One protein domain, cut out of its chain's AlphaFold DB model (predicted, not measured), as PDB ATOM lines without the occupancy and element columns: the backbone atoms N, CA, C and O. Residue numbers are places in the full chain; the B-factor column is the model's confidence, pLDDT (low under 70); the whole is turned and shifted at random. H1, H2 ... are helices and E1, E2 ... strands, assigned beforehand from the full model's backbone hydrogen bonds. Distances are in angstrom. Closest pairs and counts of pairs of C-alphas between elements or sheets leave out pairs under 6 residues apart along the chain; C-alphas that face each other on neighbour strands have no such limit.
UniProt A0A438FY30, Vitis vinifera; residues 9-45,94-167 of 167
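This is residues 9 to 45 and 94 to 167 of the 167 residues of a protein of Vitis vinifera (UniProt A0A438FY30). A lone antiparallel hairpin of two short strands, E1 and E2, lies in the middle; H1 and H2 meet as a corner at one end of it, H5 lies by the other end, H4 packs loosely on E1, and the long H3 slants past E2. Residues 26 to 32 stick out, within a long strip of chain that runs on to the cut at 45. The printed part has 111 residues, with named elements in the order H1, H2, H3, H4, E1, E2, H5. It is mostly helix by its named elements, though these hold just 54 of the 111 residues, which is under half. It is only just compact, close to loose, with a radius of gyration of the C-alphas of 15.3 A and spans of 44 by 34 by 28 A.

H1, residues 9 to 17, and H2, residues 21 to 27, touch only at the corner by their tight link, with the C-alphas of Val 15 and Gly 21 closest at 4.4 A. They run opposite ways at a steep tilt of 69.6 degrees, only just short of about perpendicular. H3, residues 94 to 109, is near H2, with 5 pairs of C-alphas within 10 A. H4, residues 112 to 116, is close to H3 but not clearly touching, the closest C-alphas being those of Phe 107 and Lys 115, 7.5 A apart. E1, residues 128 to 132, and E2, residues 146 to 150, form a hairpin, antiparallel at 167 degrees, with N 129 and O 149 within hydrogen-bond range at 2.8 A and N 147 and O 131 at 2.9 A. The closest C-alphas of H2 and E1 are those of Gly 21 and Thr 132, 5.4 A apart; those of H4 and E1 are Lys 115 and Tyr 130, at 6.8 A. H5, residues 155 to 161, is apart from H1, H2, H3 and H4. In all five helices every O i to N i+4 pair is within hydrogen-bond range.

H1 begins at C-alpha 9, (5.408, 6.120, -8.208), and is 10.0 A long; H2 is 10.1 A. H3 runs 22.4 A from C-alpha 94 at (-21.034, 28.006, -34.537), and H4 runs 5.9 A. E1 and E2 are each 13.6 A long. H5 is 10.0 A long and ends at C-alpha 161, (-24.874, 13.926, -12.555).

The C-alphas farthest apart are those of His 41 and Gly 156, at 46.1 A. Residues 46 to 93 are not printed, and C-alphas 45 and 94 are 32.0 A apart across the cut. The links H4 to E1 and E1 to E2 are long. The mean pLDDT of the printed part is 93.9, and no printed residue is under 70.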
ATOM      1  N   ASP A   9       6.537   6.229  -9.119       82.62
ATOM      2  CA  ASP A   9       5.408   6.120  -8.208       82.62
ATOM      3  C   ASP A   9       4.892   7.501  -7.793       82.62
ATOM      4  O   ASP A   9       3.681   7.700  -7.665       82.62
ATOM      5  N   SER A  10       5.783   8.483  -7.637       86.88
ATOM      6  CA  SER A  10       5.415   9.876  -7.355       86.88
ATOM      7  C   SER A  10       4.544  10.490  -8.462       86.88
ATOM      8  O   SER A  10       3.477  11.039  -8.169       86.88
ATOM      9  N   VAL A  11       4.926  10.326  -9.739       90.94
ATOM     10  CA  VAL A  11       4.139  10.823 -10.886       90.94
ATOM     11  C   VAL A  11       2.765  10.165 -10.935       90.94
ATOM     12  O   VAL A  11       1.754  10.860 -11.049       90.94
ATOM     13  N   TYR A  12       2.709   8.835 -10.826       91.44
ATOM     14  CA  TYR A  12       1.444   8.106 -10.889       91.44
ATOM     15  C   TYR A  12       0.495   8.529  -9.763       91.44
ATOM     16  O   TYR A  12      -0.692   8.784  -9.990       91.44
ATOM     17  N   ASN A  13       1.021   8.640  -8.544       92.31
ATOM     18  CA  ASN A  13       0.236   9.042  -7.389       92.31
ATOM     19  C   ASN A  13      -0.331  10.452  -7.566       92.31
ATOM     20  O   ASN A  13      -1.537  10.638  -7.434       92.31
ATOM     21  N   PHE A  14       0.502  11.416  -7.951       93.00
ATOM     22  CA  PHE A  14       0.067  12.794  -8.147       93.00
ATOM     23  C   PHE A  14      -0.956  12.931  -9.288       93.00
ATOM     24  O   PHE A  14      -2.033  13.502  -9.099       93.00
ATOM     25  N   VAL A  15      -0.643  12.394 -10.471       93.94
ATOM     26  CA  VAL A  15      -1.441  12.605 -11.688       93.94
ATOM     27  C   VAL A  15      -2.720  11.765 -11.674       93.94
ATOM     28  O   VAL A  15      -3.811  12.299 -11.884       93.94
ATOM     29  N   VAL A  16      -2.606  10.466 -11.381       92.12
ATOM     30  CA  VAL A  16      -3.708   9.498 -11.500       92.12
ATOM     31  C   VAL A  16      -4.446   9.335 -10.171       92.12
ATOM     32  O   VAL A  16      -5.648   9.613 -10.077       92.12
ATOM     33  N   ARG A  17      -3.736   8.891  -9.123       89.81
ATOM     34  CA  ARG A  17      -4.348   8.491  -7.840       89.81
ATOM     35  C   ARG A  17      -4.902   9.668  -7.049       89.81
ATOM     36  O   ARG A  17      -5.908   9.501  -6.368       89.81
ATOM     37  N   ASP A  18      -4.302  10.845  -7.162       91.12
ATOM     38  CA  ASP A  18      -4.744  12.059  -6.472       91.12
ATOM     39  C   ASP A  18      -5.608  12.938  -7.401       91.12
ATOM     40  O   ASP A  18      -6.392  13.757  -6.932       91.12
ATOM     41  N   GLY A  19      -5.589  12.668  -8.714       91.81
ATOM     42  CA  GLY A  19      -6.522  13.251  -9.683       91.81
ATOM     43  C   GLY A  19      -6.111  14.617 -10.231       91.81
ATOM     44  O   GLY A  19      -6.937  15.297 -10.844       91.81
ATOM     45  N   ASN A  20      -4.854  15.019 -10.038       93.94
ATOM     46  CA  ASN A  20      -4.350  16.299 -10.538       93.94
ATOM     47  C   ASN A  20      -4.271  16.349 -12.071       93.94
ATOM     48  O   ASN A  20      -4.355  17.436 -12.646       93.94
ATOM     49  N   GLY A  21      -4.169  15.189 -12.730       94.81
ATOM     50  CA  GLY A  21      -4.045  15.108 -14.182       94.81
ATOM     51  C   GLY A  21      -2.691  15.607 -14.695       94.81
ATOM     52  O   GLY A  21      -1.864  16.137 -13.941       94.81
ATOM     53  N   VAL A  22      -2.465  15.462 -15.999       95.81
ATOM     54  CA  VAL A  22      -1.288  16.048 -16.654       95.81
ATOM     55  C   VAL A  22      -1.354  17.573 -16.640       95.81
ATOM     56  O   VAL A  22      -0.313  18.219 -16.555       95.81
ATOM     57  N   LYS A  23      -2.557  18.168 -16.637       94.81
ATOM     58  CA  LYS A  23      -2.726  19.620 -16.511       94.81
ATOM     59  C   LYS A  23      -2.158  20.134 -15.188       94.81
ATOM     60  O   LYS A  23      -1.372  21.072 -15.206       94.81
ATOM     61  N   GLY A  24      -2.516  19.522 -14.055       93.69
ATOM     62  CA  GLY A  24      -2.005  19.953 -12.750       93.69
ATOM     63  C   GLY A  24      -0.486  19.815 -12.648       93.69
ATOM     64  O   GLY A  24       0.173  20.635 -12.020       93.69
ATOM     65  N   MET A  25       0.081  18.815 -13.325       92.81
ATOM     66  CA  MET A  25       1.529  18.643 -13.427       92.81
ATOM     67  C   MET A  25       2.179  19.764 -14.260       92.81
ATOM     68  O   MET A  25       3.194  20.317 -13.854       92.81
ATOM     69  N   VAL A  26       1.573  20.152 -15.389       93.62
ATOM     70  CA  VAL A  26       2.019  21.295 -16.212       93.62
ATOM     71  C   VAL A  26       1.940  22.613 -15.448       93.62
ATOM     72  O   VAL A  26       2.866  23.416 -15.536       93.62
ATOM     73  N   ASP A  27       0.869  22.827 -14.680       93.12
ATOM     74  CA  ASP A  27       0.663  24.051 -13.898       93.12
ATOM     75  C   ASP A  27       1.770  24.271 -12.838       93.12
ATOM     76  O   ASP A  27       1.983  25.403 -12.406       93.12
ATOM     77  N   LEU A  28       2.508  23.220 -12.449       91.62
ATOM     78  CA  LEU A  28       3.672  23.300 -11.553       91.62
ATOM     79  C   LEU A  28       4.966  23.758 -12.250       91.62
ATOM     80  O   LEU A  28       5.995  23.879 -11.591       91.62
ATOM     81  N   GLY A  29       4.939  24.018 -13.559       90.94
ATOM     82  CA  GLY A  29       6.099  24.532 -14.290       90.94
ATOM     83  C   GLY A  29       7.134  23.462 -14.636       90.94
ATOM     84  O   GLY A  29       8.331  23.689 -14.480       90.94
ATOM     85  N   LEU A  30       6.687  22.297 -15.118       89.31
ATOM     86  CA  LEU A  30       7.580  21.237 -15.601       89.31
ATOM     87  C   LEU A  30       8.587  21.746 -16.646       89.31
ATOM     88  O   LEU A  30       8.205  22.233 -17.709       89.31
ATOM     89  N   GLU A  31       9.878  21.520 -16.396       89.75
ATOM     90  CA  GLU A  31      10.942  21.819 -17.364       89.75
ATOM     91  C   GLU A  31      11.131  20.709 -18.408       89.75
ATOM     92  O   GLU A  31      11.596  20.955 -19.524       89.75
ATOM     93  N   LYS A  32      10.809  19.463 -18.041       91.94
ATOM     94  CA  LYS A  32      11.005  18.266 -18.866       91.94
ATOM     95  C   LYS A  32       9.800  17.344 -18.762       91.94
ATOM     96  O   LYS A  32       9.109  17.313 -17.748       91.94
ATOM     97  N   VAL A  33       9.575  16.572 -19.821       92.25
ATOM     98  CA  VAL A  33       8.551  15.523 -19.836       92.25
ATOM     99  C   VAL A  33       9.052  14.329 -19.009       92.25
ATOM    100  O   VAL A  33      10.140  13.835 -19.318       92.25
ATOM    101  N   PRO A  34       8.295  13.848 -18.002       93.50
ATOM    102  CA  PRO A  34       8.670  12.663 -17.230       93.50
ATOM    103  C   PRO A  34       8.757  11.405 -18.102       93.50
ATOM    104  O   PRO A  34       8.011  11.260 -19.075       93.50
ATOM    105  N   GLU A  35       9.639  10.471 -17.738       93.62
ATOM    106  CA  GLU A  35       9.922   9.262 -18.529       93.62
ATOM    107  C   GLU A  35       8.675   8.409 -18.803       93.62
ATOM    108  O   GLU A  35       8.544   7.830 -19.880       93.62
ATOM    109  N   GLN A  36       7.716   8.408 -17.877       93.88
ATOM    110  CA  GLN A  36       6.445   7.691 -17.957       93.88
ATOM    111  C   GLN A  36       5.606   8.115 -19.167       93.88
ATOM    112  O   GLN A  36       4.788   7.325 -19.620       93.88
ATOM    113  N   TYR A  37       5.793   9.324 -19.705       94.62
ATOM    114  CA  TYR A  37       5.065   9.834 -20.878       94.62
ATOM    115  C   TYR A  37       5.873   9.734 -22.177       94.62
ATOM    116  O   TYR A  37       5.384  10.073 -23.260       94.62
ATOM    117  N   ILE A  38       7.126   9.279 -22.101       94.38
ATOM    118  CA  ILE A  38       7.973   9.118 -23.276       94.38
ATOM    119  C   ILE A  38       7.548   7.841 -24.008       94.38
ATOM    120  O   ILE A  38       7.909   6.727 -23.638       94.38
ATOM    121  N   GLN A  39       6.811   8.019 -25.105       94.75
ATOM    122  CA  GLN A  39       6.322   6.905 -25.918       94.75
ATOM    123  C   GLN A  39       7.466   6.012 -26.443       94.75
ATOM    124  O   GLN A  39       8.566   6.516 -26.722       94.75
ATOM    125  N   PRO A  40       7.246   4.697 -26.627       92.88
ATOM    126  CA  PRO A  40       8.214   3.809 -27.265       92.88
ATOM    127  C   PRO A  40       8.632   4.320 -28.647       92.88
ATOM    128  O   PRO A  40       7.825   4.886 -29.374       92.88
ATOM    129  N   HIS A  41       9.885   4.087 -29.054       91.00
ATOM    130  CA  HIS A  41      10.413   4.611 -30.325       91.00
ATOM    131  C   HIS A  41       9.552   4.291 -31.558       91.00
ATOM    132  O   HIS A  41       9.482   5.118 -32.457       91.00
ATOM    133  N   HIS A  42       8.907   3.122 -31.598       90.19
ATOM    134  CA  HIS A  42       8.047   2.711 -32.712       90.19
ATOM    135  C   HIS A  42       6.663   3.382 -32.713       90.19
ATOM    136  O   HIS A  42       6.036   3.424 -33.763       90.19
ATOM    137  N   GLU A  43       6.213   3.921 -31.576       90.75
ATOM    138  CA  GLU A  43       4.958   4.685 -31.440       90.75
ATOM    139  C   GLU A  43       5.172   6.191 -31.679       90.75
ATOM    140  O   GLU A  43       4.225   6.961 -31.845       90.75
ATOM    141  N   ARG A  44       6.428   6.662 -31.689       90.94
ATOM    142  CA  ARG A  44       6.735   8.077 -31.934       90.94
ATOM    143  C   ARG A  44       6.508   8.412 -33.405       90.94
ATOM    144  O   ARG A  44       7.124   7.824 -34.290       90.94
ATOM    145  N   ILE A  45       5.674   9.421 -33.649       86.75
ATOM    146  CA  ILE A  45       5.357   9.902 -34.997       86.75
ATOM    147  C   ILE A  45       6.623  10.433 -35.681       86.75
ATOM    148  O   ILE A  45       7.204  11.437 -35.260       86.75
ATOM    149  N   ILE A  94     -22.415  27.783 -34.990       97.56
ATOM    150  CA  ILE A  94     -21.034  28.006 -34.537       97.56
ATOM    151  C   ILE A  94     -21.004  28.336 -33.045       97.56
ATOM    152  O   ILE A  94     -20.115  27.883 -32.330       97.56
ATOM    153  N   GLU A  95     -22.019  29.035 -32.548       97.94
ATOM    154  CA  GLU A  95     -22.168  29.396 -31.142       97.94
ATOM    155  C   GLU A  95     -22.231  28.153 -30.242       97.94
ATOM    156  O   GLU A  95     -21.667  28.160 -29.151       97.94
ATOM    157  N   VAL A  96     -22.841  27.055 -30.709       97.88
ATOM    158  CA  VAL A  96     -22.867  25.775 -29.978       97.88
ATOM    159  C   VAL A  96     -21.467  25.157 -29.916       97.88
ATOM    160  O   VAL A  96     -21.061  24.654 -28.869       97.88
ATOM    161  N   LEU A  97     -20.699  25.234 -31.010       97.31
ATOM    162  CA  LEU A  97     -19.321  24.731 -31.053       97.31
ATOM    163  C   LEU A  97     -18.372  25.555 -30.165       97.31
ATOM    164  O   LEU A  97     -17.482  24.993 -29.527       97.31
ATOM    165  N   GLU A  98     -18.539  26.877 -30.110       97.94
ATOM    166  CA  GLU A  98     -17.765  27.735 -29.201       97.94
ATOM    167  C   GLU A  98     -18.170  27.537 -27.737       97.94
ATOM    168  O   GLU A  98     -17.306  27.524 -26.855       97.94
ATOM    169  N   SER A  99     -19.460  27.312 -27.476       97.38
ATOM    170  CA  SER A  99     -19.968  27.023 -26.134       97.38
ATOM    171  C   SER A  99     -19.366  25.733 -25.575       97.38
ATOM    172  O   SER A  99     -18.793  25.751 -24.489       97.38
ATOM    173  N   VAL A 100     -19.365  24.630 -26.341       96.69
ATOM    174  CA  VAL A 100     -18.783  23.360 -25.862       96.69
ATOM    175  C   VAL A 100     -17.270  23.457 -25.628       96.69
ATOM    176  O   VAL A 100     -16.749  22.861 -24.684       96.69
ATOM    177  N   LYS A 101     -16.549  24.248 -26.438       97.56
ATOM    178  CA  LYS A 101     -15.122  24.526 -26.214       97.56
ATOM    179  C   LYS A 101     -14.902  25.310 -24.918       97.56
ATOM    180  O   LYS A 101     -14.021  24.952 -24.137       97.56
ATOM    181  N   SER A 102     -15.715  26.337 -24.680       97.81
ATOM    182  CA  SER A 102     -15.667  27.141 -23.452       97.81
ATOM    183  C   SER A 102     -15.969  26.289 -22.217       97.81
ATOM    184  O   SER A 102     -15.156  26.257 -21.299       97.81
ATOM    185  N   ALA A 103     -17.043  25.497 -22.251       97.50
ATOM    186  CA  ALA A 103     -17.427  24.557 -21.197       97.50
ATOM    187  C   ALA A 103     -16.300  23.571 -20.837       97.50
ATOM    188  O   ALA A 103     -16.003  23.346 -19.662       97.50
ATOM    189  N   ALA A 104     -15.618  23.011 -21.843       96.88
ATOM    190  CA  ALA A 104     -14.471  22.138 -21.610       96.88
ATOM    191  C   ALA A 104     -13.326  22.882 -20.899       96.88
ATOM    192  O   ALA A 104     -12.771  22.376 -19.921       96.88
ATOM    193  N   HIS A 105     -12.984  24.092 -21.351       97.06
ATOM    194  CA  HIS A 105     -11.962  24.912 -20.696       97.06
ATOM    195  C   HIS A 105     -12.337  25.279 -19.258       97.06
ATOM    196  O   HIS A 105     -11.481  25.196 -18.377       97.06
ATOM    197  N   GLU A 106     -13.595  25.636 -19.009       97.62
ATOM    198  CA  GLU A 106     -14.109  25.943 -17.676       97.62
ATOM    199  C   GLU A 106     -14.005  24.732 -16.750       97.62
ATOM    200  O   GLU A 106     -13.438  24.853 -15.664       97.62
ATOM    201  N   PHE A 107     -14.451  23.553 -17.199       97.56
ATOM    202  CA  PHE A 107     -14.329  22.310 -16.438       97.56
ATOM    203  C   PHE A 107     -12.869  21.999 -16.088       97.56
ATOM    204  O   PHE A 107     -12.531  21.842 -14.915       97.56
ATOM    205  N   PHE A 108     -11.967  21.949 -17.077       96.94
ATOM    206  CA  PHE A 108     -10.562  21.601 -16.825       96.94
ATOM    207  C   PHE A 108      -9.786  22.695 -16.081       96.94
ATOM    208  O   PHE A 108      -8.788  22.379 -15.422       96.94
ATOM    209  N   GLY A 109     -10.249  23.946 -16.153       95.25
ATOM    210  CA  GLY A 109      -9.720  25.105 -15.433       95.25
ATOM    211  C   GLY A 109     -10.044  25.124 -13.938       95.25
ATOM    212  O   GLY A 109      -9.456  25.913 -13.201       95.25
ATOM    213  N   GLN A 110     -10.931  24.249 -13.463       95.44
ATOM    214  CA  GLN A 110     -11.217  24.117 -12.037       95.44
ATOM    215  C   GLN A 110     -10.039  23.557 -11.237       95.44
ATOM    216  O   GLN A 110      -9.181  22.830 -11.749       95.44
ATOM    217  N   ALA A 111     -10.085  23.825  -9.930       92.88
ATOM    218  CA  ALA A 111      -9.216  23.186  -8.953       92.88
ATOM    219  C   ALA A 111      -9.341  21.644  -9.017       92.88
ATOM    220  O   ALA A 111     -10.452  21.135  -9.236       92.88
ATOM    221  N   PRO A 112      -8.238  20.891  -8.836       90.44
ATOM    222  CA  PRO A 112      -8.233  19.431  -8.927       90.44
ATOM    223  C   PRO A 112      -9.326  18.747  -8.104       90.44
ATOM    224  O   PRO A 112      -9.960  17.812  -8.590       90.44
ATOM    225  N   GLU A 113      -9.618  19.248  -6.904       91.75
ATOM    226  CA  GLU A 113     -10.575  18.656  -5.967       91.75
ATOM    227  C   GLU A 113     -12.000  18.652  -6.528       91.75
ATOM    228  O   GLU A 113     -12.750  17.703  -6.299       91.75
ATOM    229  N   LYS A 114     -12.366  19.678  -7.309       94.25
ATOM    230  CA  LYS A 114     -13.694  19.772  -7.932       94.25
ATOM    231  C   LYS A 114     -13.870  18.786  -9.082       94.25
ATOM    232  O   LYS A 114     -14.962  18.269  -9.276       94.25
ATOM    233  N   LYS A 115     -12.794  18.479  -9.810       95.00
ATOM    234  CA  LYS A 115     -12.800  17.485 -10.898       95.00
ATOM    235  C   LYS A 115     -12.680  16.061 -10.357       95.00
ATOM    236  O   LYS A 115     -13.284  15.130 -10.891       95.00
ATOM    237  N   ALA A 116     -11.929  15.890  -9.268       92.81
ATOM    238  CA  ALA A 116     -11.627  14.605  -8.650       92.81
ATOM    239  C   ALA A 116     -12.871  13.832  -8.178       92.81
ATOM    240  O   ALA A 116     -12.792  12.607  -8.051       92.81
ATOM    241  N   VAL A 117     -14.001  14.518  -7.966       94.56
ATOM    242  CA  VAL A 117     -15.291  13.901  -7.614       94.56
ATOM    243  C   VAL A 117     -15.837  13.001  -8.721       94.56
ATOM    244  O   VAL A 117     -16.559  12.068  -8.416       94.56
ATOM    245  N   TYR A 118     -15.449  13.215  -9.983       96.00
ATOM    246  CA  TYR A 118     -15.894  12.407 -11.125       96.00
ATOM    247  C   TYR A 118     -14.949  11.245 -11.447       96.00
ATOM    248  O   TYR A 118     -15.065  10.619 -12.498       96.00
ATOM    249  N   ARG A 119     -13.965  10.940 -10.594       94.56
ATOM    250  CA  ARG A 119     -13.011   9.858 -10.877       94.56
ATOM    251  C   ARG A 119     -13.642   8.482 -10.754       94.56
ATOM    252  O   ARG A 119     -14.631   8.262 -10.052       94.56
ATOM    253  N   LYS A 120     -13.008   7.512 -11.413       88.94
ATOM    254  CA  LYS A 120     -13.393   6.102 -11.312       88.94
ATOM    255  C   LYS A 120     -13.453   5.669  -9.841       88.94
ATOM    256  O   LYS A 120     -12.491   5.858  -9.106       88.94
ATOM    257  N   GLY A 121     -14.567   5.060  -9.441       89.06
ATOM    258  CA  GLY A 121     -14.783   4.545  -8.084       89.06
ATOM    259  C   GLY A 121     -15.374   5.548  -7.090       89.06
ATOM    260  O   GLY A 121     -15.833   5.114  -6.039       89.06
ATOM    261  N   VAL A 122     -15.407   6.845  -7.417       93.75
ATOM    262  CA  VAL A 122     -16.024   7.891  -6.572       93.75
ATOM    263  C   VAL A 122     -17.084   8.724  -7.294       93.75
ATOM    264  O   VAL A 122     -17.861   9.397  -6.624       93.75
ATOM    265  N   SER A 123     -17.125   8.673  -8.631       96.19
ATOM    266  CA  SER A 123     -18.100   9.402  -9.446       96.19
ATOM    267  C   SER A 123     -19.540   9.146  -8.996       96.19
ATOM    268  O   SER A 123     -19.886   7.987  -8.740       96.19
ATOM    269  N   PRO A 124     -20.397  10.186  -8.940       94.94
ATOM    270  CA  PRO A 124     -21.796  10.028  -8.553       94.94
ATOM    271  C   PRO A 124     -22.608   9.211  -9.570       94.94
ATOM    272  O   PRO A 124     -23.658   8.681  -9.221       94.94
ATOM    273  N   SER A 125     -22.112   9.067 -10.805       95.56
ATOM    274  CA  SER A 125     -22.709   8.238 -11.853       95.56
ATOM    275  C   SER A 125     -21.645   7.358 -12.520       95.56
ATOM    276  O   SER A 125     -20.545   7.838 -12.811       95.56
ATOM    277  N   PRO A 126     -21.946   6.083 -12.835       95.06
ATOM    278  CA  PRO A 126     -21.036   5.231 -13.602       95.06
ATOM    279  C   PRO A 126     -20.848   5.710 -15.053       95.06
ATOM    280  O   PRO A 126     -19.935   5.233 -15.729       95.06
ATOM    281  N   TYR A 127     -21.692   6.630 -15.532       96.00
ATOM    282  CA  TYR A 127     -21.674   7.171 -16.893       96.00
ATOM    283  C   TYR A 127     -20.837   8.444 -17.038       96.00
ATOM    284  O   TYR A 127     -20.589   8.881 -18.161       96.00
ATOM    285  N   VAL A 128     -20.365   9.011 -15.924       96.75
ATOM    286  CA  VAL A 128     -19.503  10.195 -15.902       96.75
ATOM    287  C   VAL A 128     -18.160   9.810 -15.301       96.75
ATOM    288  O   VAL A 128     -18.088   9.300 -14.184       96.75
ATOM    289  N   LYS A 129     -17.073  10.041 -16.037       96.62
ATOM    290  CA  LYS A 129     -15.723   9.680 -15.604       96.62
ATOM    291  C   LYS A 129     -14.710  10.746 -15.993       96.62
ATOM    292  O   LYS A 129     -14.413  10.916 -17.170       96.62
ATOM    293  N   TYR A 130     -14.115  11.390 -14.999       96.75
ATOM    294  CA  TYR A 130     -12.886  12.165 -15.133       96.75
ATOM    295  C   TYR A 130     -11.666  11.267 -14.920       96.75
ATOM    296  O   TYR A 130     -11.652  10.388 -14.049       96.75
ATOM    297  N   GLY A 131     -10.629  11.491 -15.715       96.12
ATOM    298  CA  GLY A 131      -9.367  10.791 -15.579       96.12
ATOM    299  C   GLY A 131      -8.267  11.396 -16.434       96.12
ATOM    300  O   GLY A 131      -8.423  12.434 -17.074       96.12
ATOM    301  N   THR A 132      -7.149  10.692 -16.436       96.06
ATOM    302  CA  THR A 132      -5.946  11.010 -17.195       96.06
ATOM    303  C   THR A 132      -5.397   9.717 -17.774       96.06
ATOM    304  O   THR A 132      -5.591   8.655 -17.172       96.06
ATOM    305  N   SER A 133      -4.785   9.799 -18.951       94.50
ATOM    306  CA  SER A 133      -4.466   8.650 -19.803       94.50
ATOM    307  C   SER A 133      -5.651   7.717 -20.096       94.50
ATOM    308  O   SER A 133      -6.752   7.893 -19.580       94.50
ATOM    309  N   PHE A 134      -5.496   6.706 -20.944       88.62
ATOM    310  CA  PHE A 134      -6.627   5.847 -21.292       88.62
ATOM    311  C   PHE A 134      -6.938   4.826 -20.181       88.62
ATOM    312  O   PHE A 134      -8.024   4.830 -19.585       88.62
ATOM    313  N   VAL A 135      -5.966   3.971 -19.869       90.06
ATOM    314  CA  VAL A 135      -5.961   2.981 -18.786       90.06
ATOM    315  C   VAL A 135      -4.558   2.953 -18.152       90.06
ATOM    316  O   VAL A 135      -3.784   2.030 -18.429       90.06
ATOM    317  N   PRO A 136      -4.226   3.936 -17.289       89.19
ATOM    318  CA  PRO A 136      -2.887   4.102 -16.719       89.19
ATOM    319  C   PRO A 136      -2.277   2.826 -16.128       89.19
ATOM    320  O   PRO A 136      -1.084   2.584 -16.267       89.19
ATOM    321  N   GLU A 137      -3.092   1.970 -15.500       89.19
ATOM    322  CA  GLU A 137      -2.629   0.750 -14.827       89.19
ATOM    323  C   GLU A 137      -2.091  -0.324 -15.788       89.19
ATOM    324  O   GLU A 137      -1.476  -1.296 -15.349       89.19
ATOM    325  N   LYS A 138      -2.393  -0.213 -17.086       91.50
ATOM    326  CA  LYS A 138      -2.045  -1.214 -18.110       91.50
ATOM    327  C   LYS A 138      -1.091  -0.682 -19.174       91.50
ATOM    328  O   LYS A 138      -0.677  -1.440 -20.053       91.50
ATOM    329  N   GLU A 139      -0.785   0.606 -19.135       90.88
ATOM    330  CA  GLU A 139       0.011   1.274 -20.153       90.88
ATOM    331  C   GLU A 139       1.510   1.111 -19.900       90.88
ATOM    332  O   GLU A 139       1.973   1.061 -18.765       90.88
ATOM    333  N   LYS A 140       2.285   1.028 -20.988       90.56
ATOM    334  CA  LYS A 140       3.758   1.031 -20.925       90.56
ATOM    335  C   LYS A 140       4.328   2.447 -20.860       90.56
ATOM    336  O   LYS A 140       5.381   2.649 -20.272       90.56
ATOM    337  N   ALA A 141       3.645   3.385 -21.506       94.19
ATOM    338  CA  ALA A 141       3.892   4.814 -21.451       94.19
ATOM    339  C   ALA A 141       2.528   5.509 -21.434       94.19
ATOM    340  O   ALA A 141       1.657   5.165 -22.236       94.19
ATOM    341  N   LEU A 142       2.357   6.453 -20.517       95.38
ATOM    342  CA  LEU A 142       1.136   7.217 -20.328       95.38
ATOM    343  C   LEU A 142       0.892   8.168 -21.510       95.38
ATOM    344  O   LEU A 142       1.820   8.730 -22.100       95.38
ATOM    345  N   GLU A 143      -0.375   8.382 -21.847       95.56
ATOM    346  CA  GLU A 143      -0.804   9.430 -22.763       95.56
ATOM    347  C   GLU A 143      -0.728  10.796 -22.075       95.56
ATOM    348  O   GLU A 143      -1.152  10.980 -20.933       95.56
ATOM    349  N   TRP A 144      -0.243  11.800 -22.805       96.00
ATOM    350  CA  TRP A 144      -0.256  13.185 -22.344       96.00
ATOM    351  C   TRP A 144      -1.647  13.806 -22.527       96.00
ATOM    352  O   TRP A 144      -1.878  14.607 -23.435       96.00
ATOM    353  N   LYS A 145      -2.609  13.361 -21.714       96.81
ATOM    354  CA  LYS A 145      -4.027  13.680 -21.896       96.81
ATOM    355  C   LYS A 145      -4.814  13.569 -20.596       96.81
ATOM    356  O   LYS A 145      -4.826  12.519 -19.964       96.81
ATOM    357  N   ASP A 146      -5.590  14.606 -20.304       97.44
ATOM    358  CA  ASP A 146      -6.712  14.538 -19.368       97.44
ATOM    359  C   ASP A 146      -8.028  14.430 -20.143       97.44
ATOM    360  O   ASP A 146      -8.135  14.885 -21.284       97.44
ATOM    361  N   TYR A 147      -9.038  13.805 -19.540       97.19
ATOM    362  CA  TYR A 147     -10.348  13.658 -20.163       97.19
ATOM    363  C   TYR A 147     -11.479  13.646 -19.140       97.19
ATOM    364  O   TYR A 147     -11.320  13.252 -17.986       97.19
ATOM    365  N   VAL A 148     -12.656  14.018 -19.626       96.62
ATOM    366  CA  VAL A 148     -13.938  13.699 -19.014       96.62
ATOM    367  C   VAL A 148     -14.752  12.936 -20.054       96.62
ATOM    368  O   VAL A 148     -14.837  13.336 -21.213       96.62
ATOM    369  N   SER A 149     -15.267  11.777 -19.668       95.81
ATOM    370  CA  SER A 149     -16.127  10.931 -20.487       95.81
ATOM    371  C   SER A 149     -17.523  10.970 -19.892       95.81
ATOM    372  O   SER A 149     -17.687  10.692 -18.706       95.81
ATOM    373  N   MET A 150     -18.502  11.349 -20.708       96.12
ATOM    374  CA  MET A 150     -19.904  11.474 -20.322       96.12
ATOM    375  C   MET A 150     -20.735  10.671 -21.316       96.12
ATOM    376  O   MET A 150     -20.790  11.004 -22.500       96.12
ATOM    377  N   VAL A 151     -21.323   9.570 -20.857       96.81
ATOM    378  CA  VAL A 151     -22.197   8.734 -21.681       96.81
ATOM    379  C   VAL A 151     -23.618   9.255 -21.535       96.81
ATOM    380  O   VAL A 151     -24.217   9.137 -20.471       96.81
ATOM    381  N   TYR A 152     -24.161   9.824 -22.609       96.50
ATOM    382  CA  TYR A 152     -25.551  10.270 -22.614       96.50
ATOM    383  C   TYR A 152     -26.501   9.073 -22.513       96.50
ATOM    384  O   TYR A 152     -26.428   8.140 -23.315       96.50
ATOM    385  N   THR A 153     -27.404   9.123 -21.534       96.38
ATOM    386  CA  THR A 153     -28.454   8.111 -21.337       96.38
ATOM    387  C   THR A 153     -29.850   8.731 -21.316       96.38
ATOM    388  O   THR A 153     -30.769   8.190 -21.926       96.38
ATOM    389  N   SER A 154     -30.015   9.869 -20.639       97.19
ATOM    390  CA  SER A 154     -31.241  10.668 -20.605       97.19
ATOM    391  C   SER A 154     -30.944  12.075 -20.089       97.19
ATOM    392  O   SER A 154     -29.949  12.279 -19.393       97.19
ATOM    393  N   ASP A 155     -31.843  13.024 -20.348       96.81
ATOM    394  CA  ASP A 155     -31.714  14.392 -19.832       96.81
ATOM    395  C   ASP A 155     -31.742  14.439 -18.298       96.81
ATOM    396  O   ASP A 155     -31.032  15.236 -17.698       96.81
ATOM    397  N   GLY A 156     -32.520  13.563 -17.649       97.00
ATOM    398  CA  GLY A 156     -32.573  13.482 -16.186       97.00
ATOM    399  C   GLY A 156     -31.230  13.078 -15.577       97.00
ATOM    400  O   GLY A 156     -30.752  13.739 -14.660       97.00
ATOM    401  N   GLU A 157     -30.589  12.048 -16.137       95.81
ATOM    402  CA  GLU A 157     -29.251  11.608 -15.712       95.81
ATOM    403  C   GLU A 157     -28.205  12.701 -15.952       95.81
ATOM    404  O   GLU A 157     -27.412  12.998 -15.059       95.81
ATOM    405  N   ALA A 158     -28.257  13.355 -17.116       96.38
ATOM    406  CA  ALA A 158     -27.327  14.424 -17.447       96.38
ATOM    407  C   ALA A 158     -27.478  15.623 -16.500       96.38
ATOM    408  O   ALA A 158     -26.498  16.084 -15.915       96.38
ATOM    409  N   LEU A 159     -28.708  16.099 -16.281       96.12
ATOM    410  CA  LEU A 159     -28.995  17.229 -15.396       96.12
ATOM    411  C   LEU A 159     -28.637  16.943 -13.936       96.12
ATOM    412  O   LEU A 159     -28.229  17.865 -13.226       96.12
ATOM    413  N   GLU A 160     -28.761  15.697 -13.486       96.44
ATOM    414  CA  GLU A 160     -28.430  15.314 -12.115       96.44
ATOM    415  C   GLU A 160     -26.917  15.135 -11.917       96.44
ATOM    416  O   GLU A 160     -26.362  15.689 -10.965       96.44
ATOM    417  N   PHE A 161     -26.225  14.437 -12.826       96.50
ATOM    418  CA  PHE A 161     -24.874  13.926 -12.555       96.50
ATOM    419  C   PHE A 161     -23.741  14.523 -13.386       96.50
ATOM    420  O   PHE A 161     -22.582  14.342 -13.009       96.50
ATOM    421  N   TRP A 162     -24.010  15.212 -14.498       97.00
ATOM    422  CA  TRP A 162     -22.921  15.818 -15.271       97.00
ATOM    423  C   TRP A 162     -22.312  17.019 -14.524       97.00
ATOM    424  O   TRP A 162     -22.974  17.617 -13.665       97.00
ATOM    425  N   PRO A 163     -21.065  17.413 -14.842       96.25
ATOM    426  CA  PRO A 163     -20.497  18.668 -14.359       96.25
ATOM    427  C   PRO A 163     -21.368  19.855 -14.774       96.25
ATOM    428  O   PRO A 163     -21.811  19.922 -15.917       96.25
ATOM    429  N   ASN A 164     -21.608  20.798 -13.862       94.00
ATOM    430  CA  ASN A 164     -22.495  21.936 -14.126       94.00
ATOM    431  C   ASN A 164     -21.971  22.850 -15.238       94.00
ATOM    432  O   ASN A 164     -22.756  23.475 -15.934       94.00
ATOM    433  N   GLU A 165     -20.656  22.899 -15.414       93.25
ATOM    434  CA  GLU A 165     -19.972  23.670 -16.451       93.25
ATOM    435  C   GLU A 165     -20.159  23.058 -17.843       93.25
ATOM    436  O   GLU A 165     -19.864  23.700 -18.841       93.25
ATOM    437  N   CYS A 166     -20.619  21.806 -17.916       87.94
ATOM    438  CA  CYS A 166     -20.854  21.069 -19.156       87.94
ATOM    439  C   CYS A 166     -22.349  20.821 -19.436       87.94
ATOM    440  O   CYS A 166     -22.653  20.017 -20.320       87.94
ATOM    441  N   LYS A 167     -23.254  21.452 -18.674       81.81
ATOM    442  CA  LYS A 167     -24.712  21.384 -18.866       81.81
ATOM    443  C   LYS A 167     -25.226  22.533 -19.724       81.81
ATOM    444  O   LYS A 167     -24.638  23.633 -19.656       81.81
TER     445      LYS A 167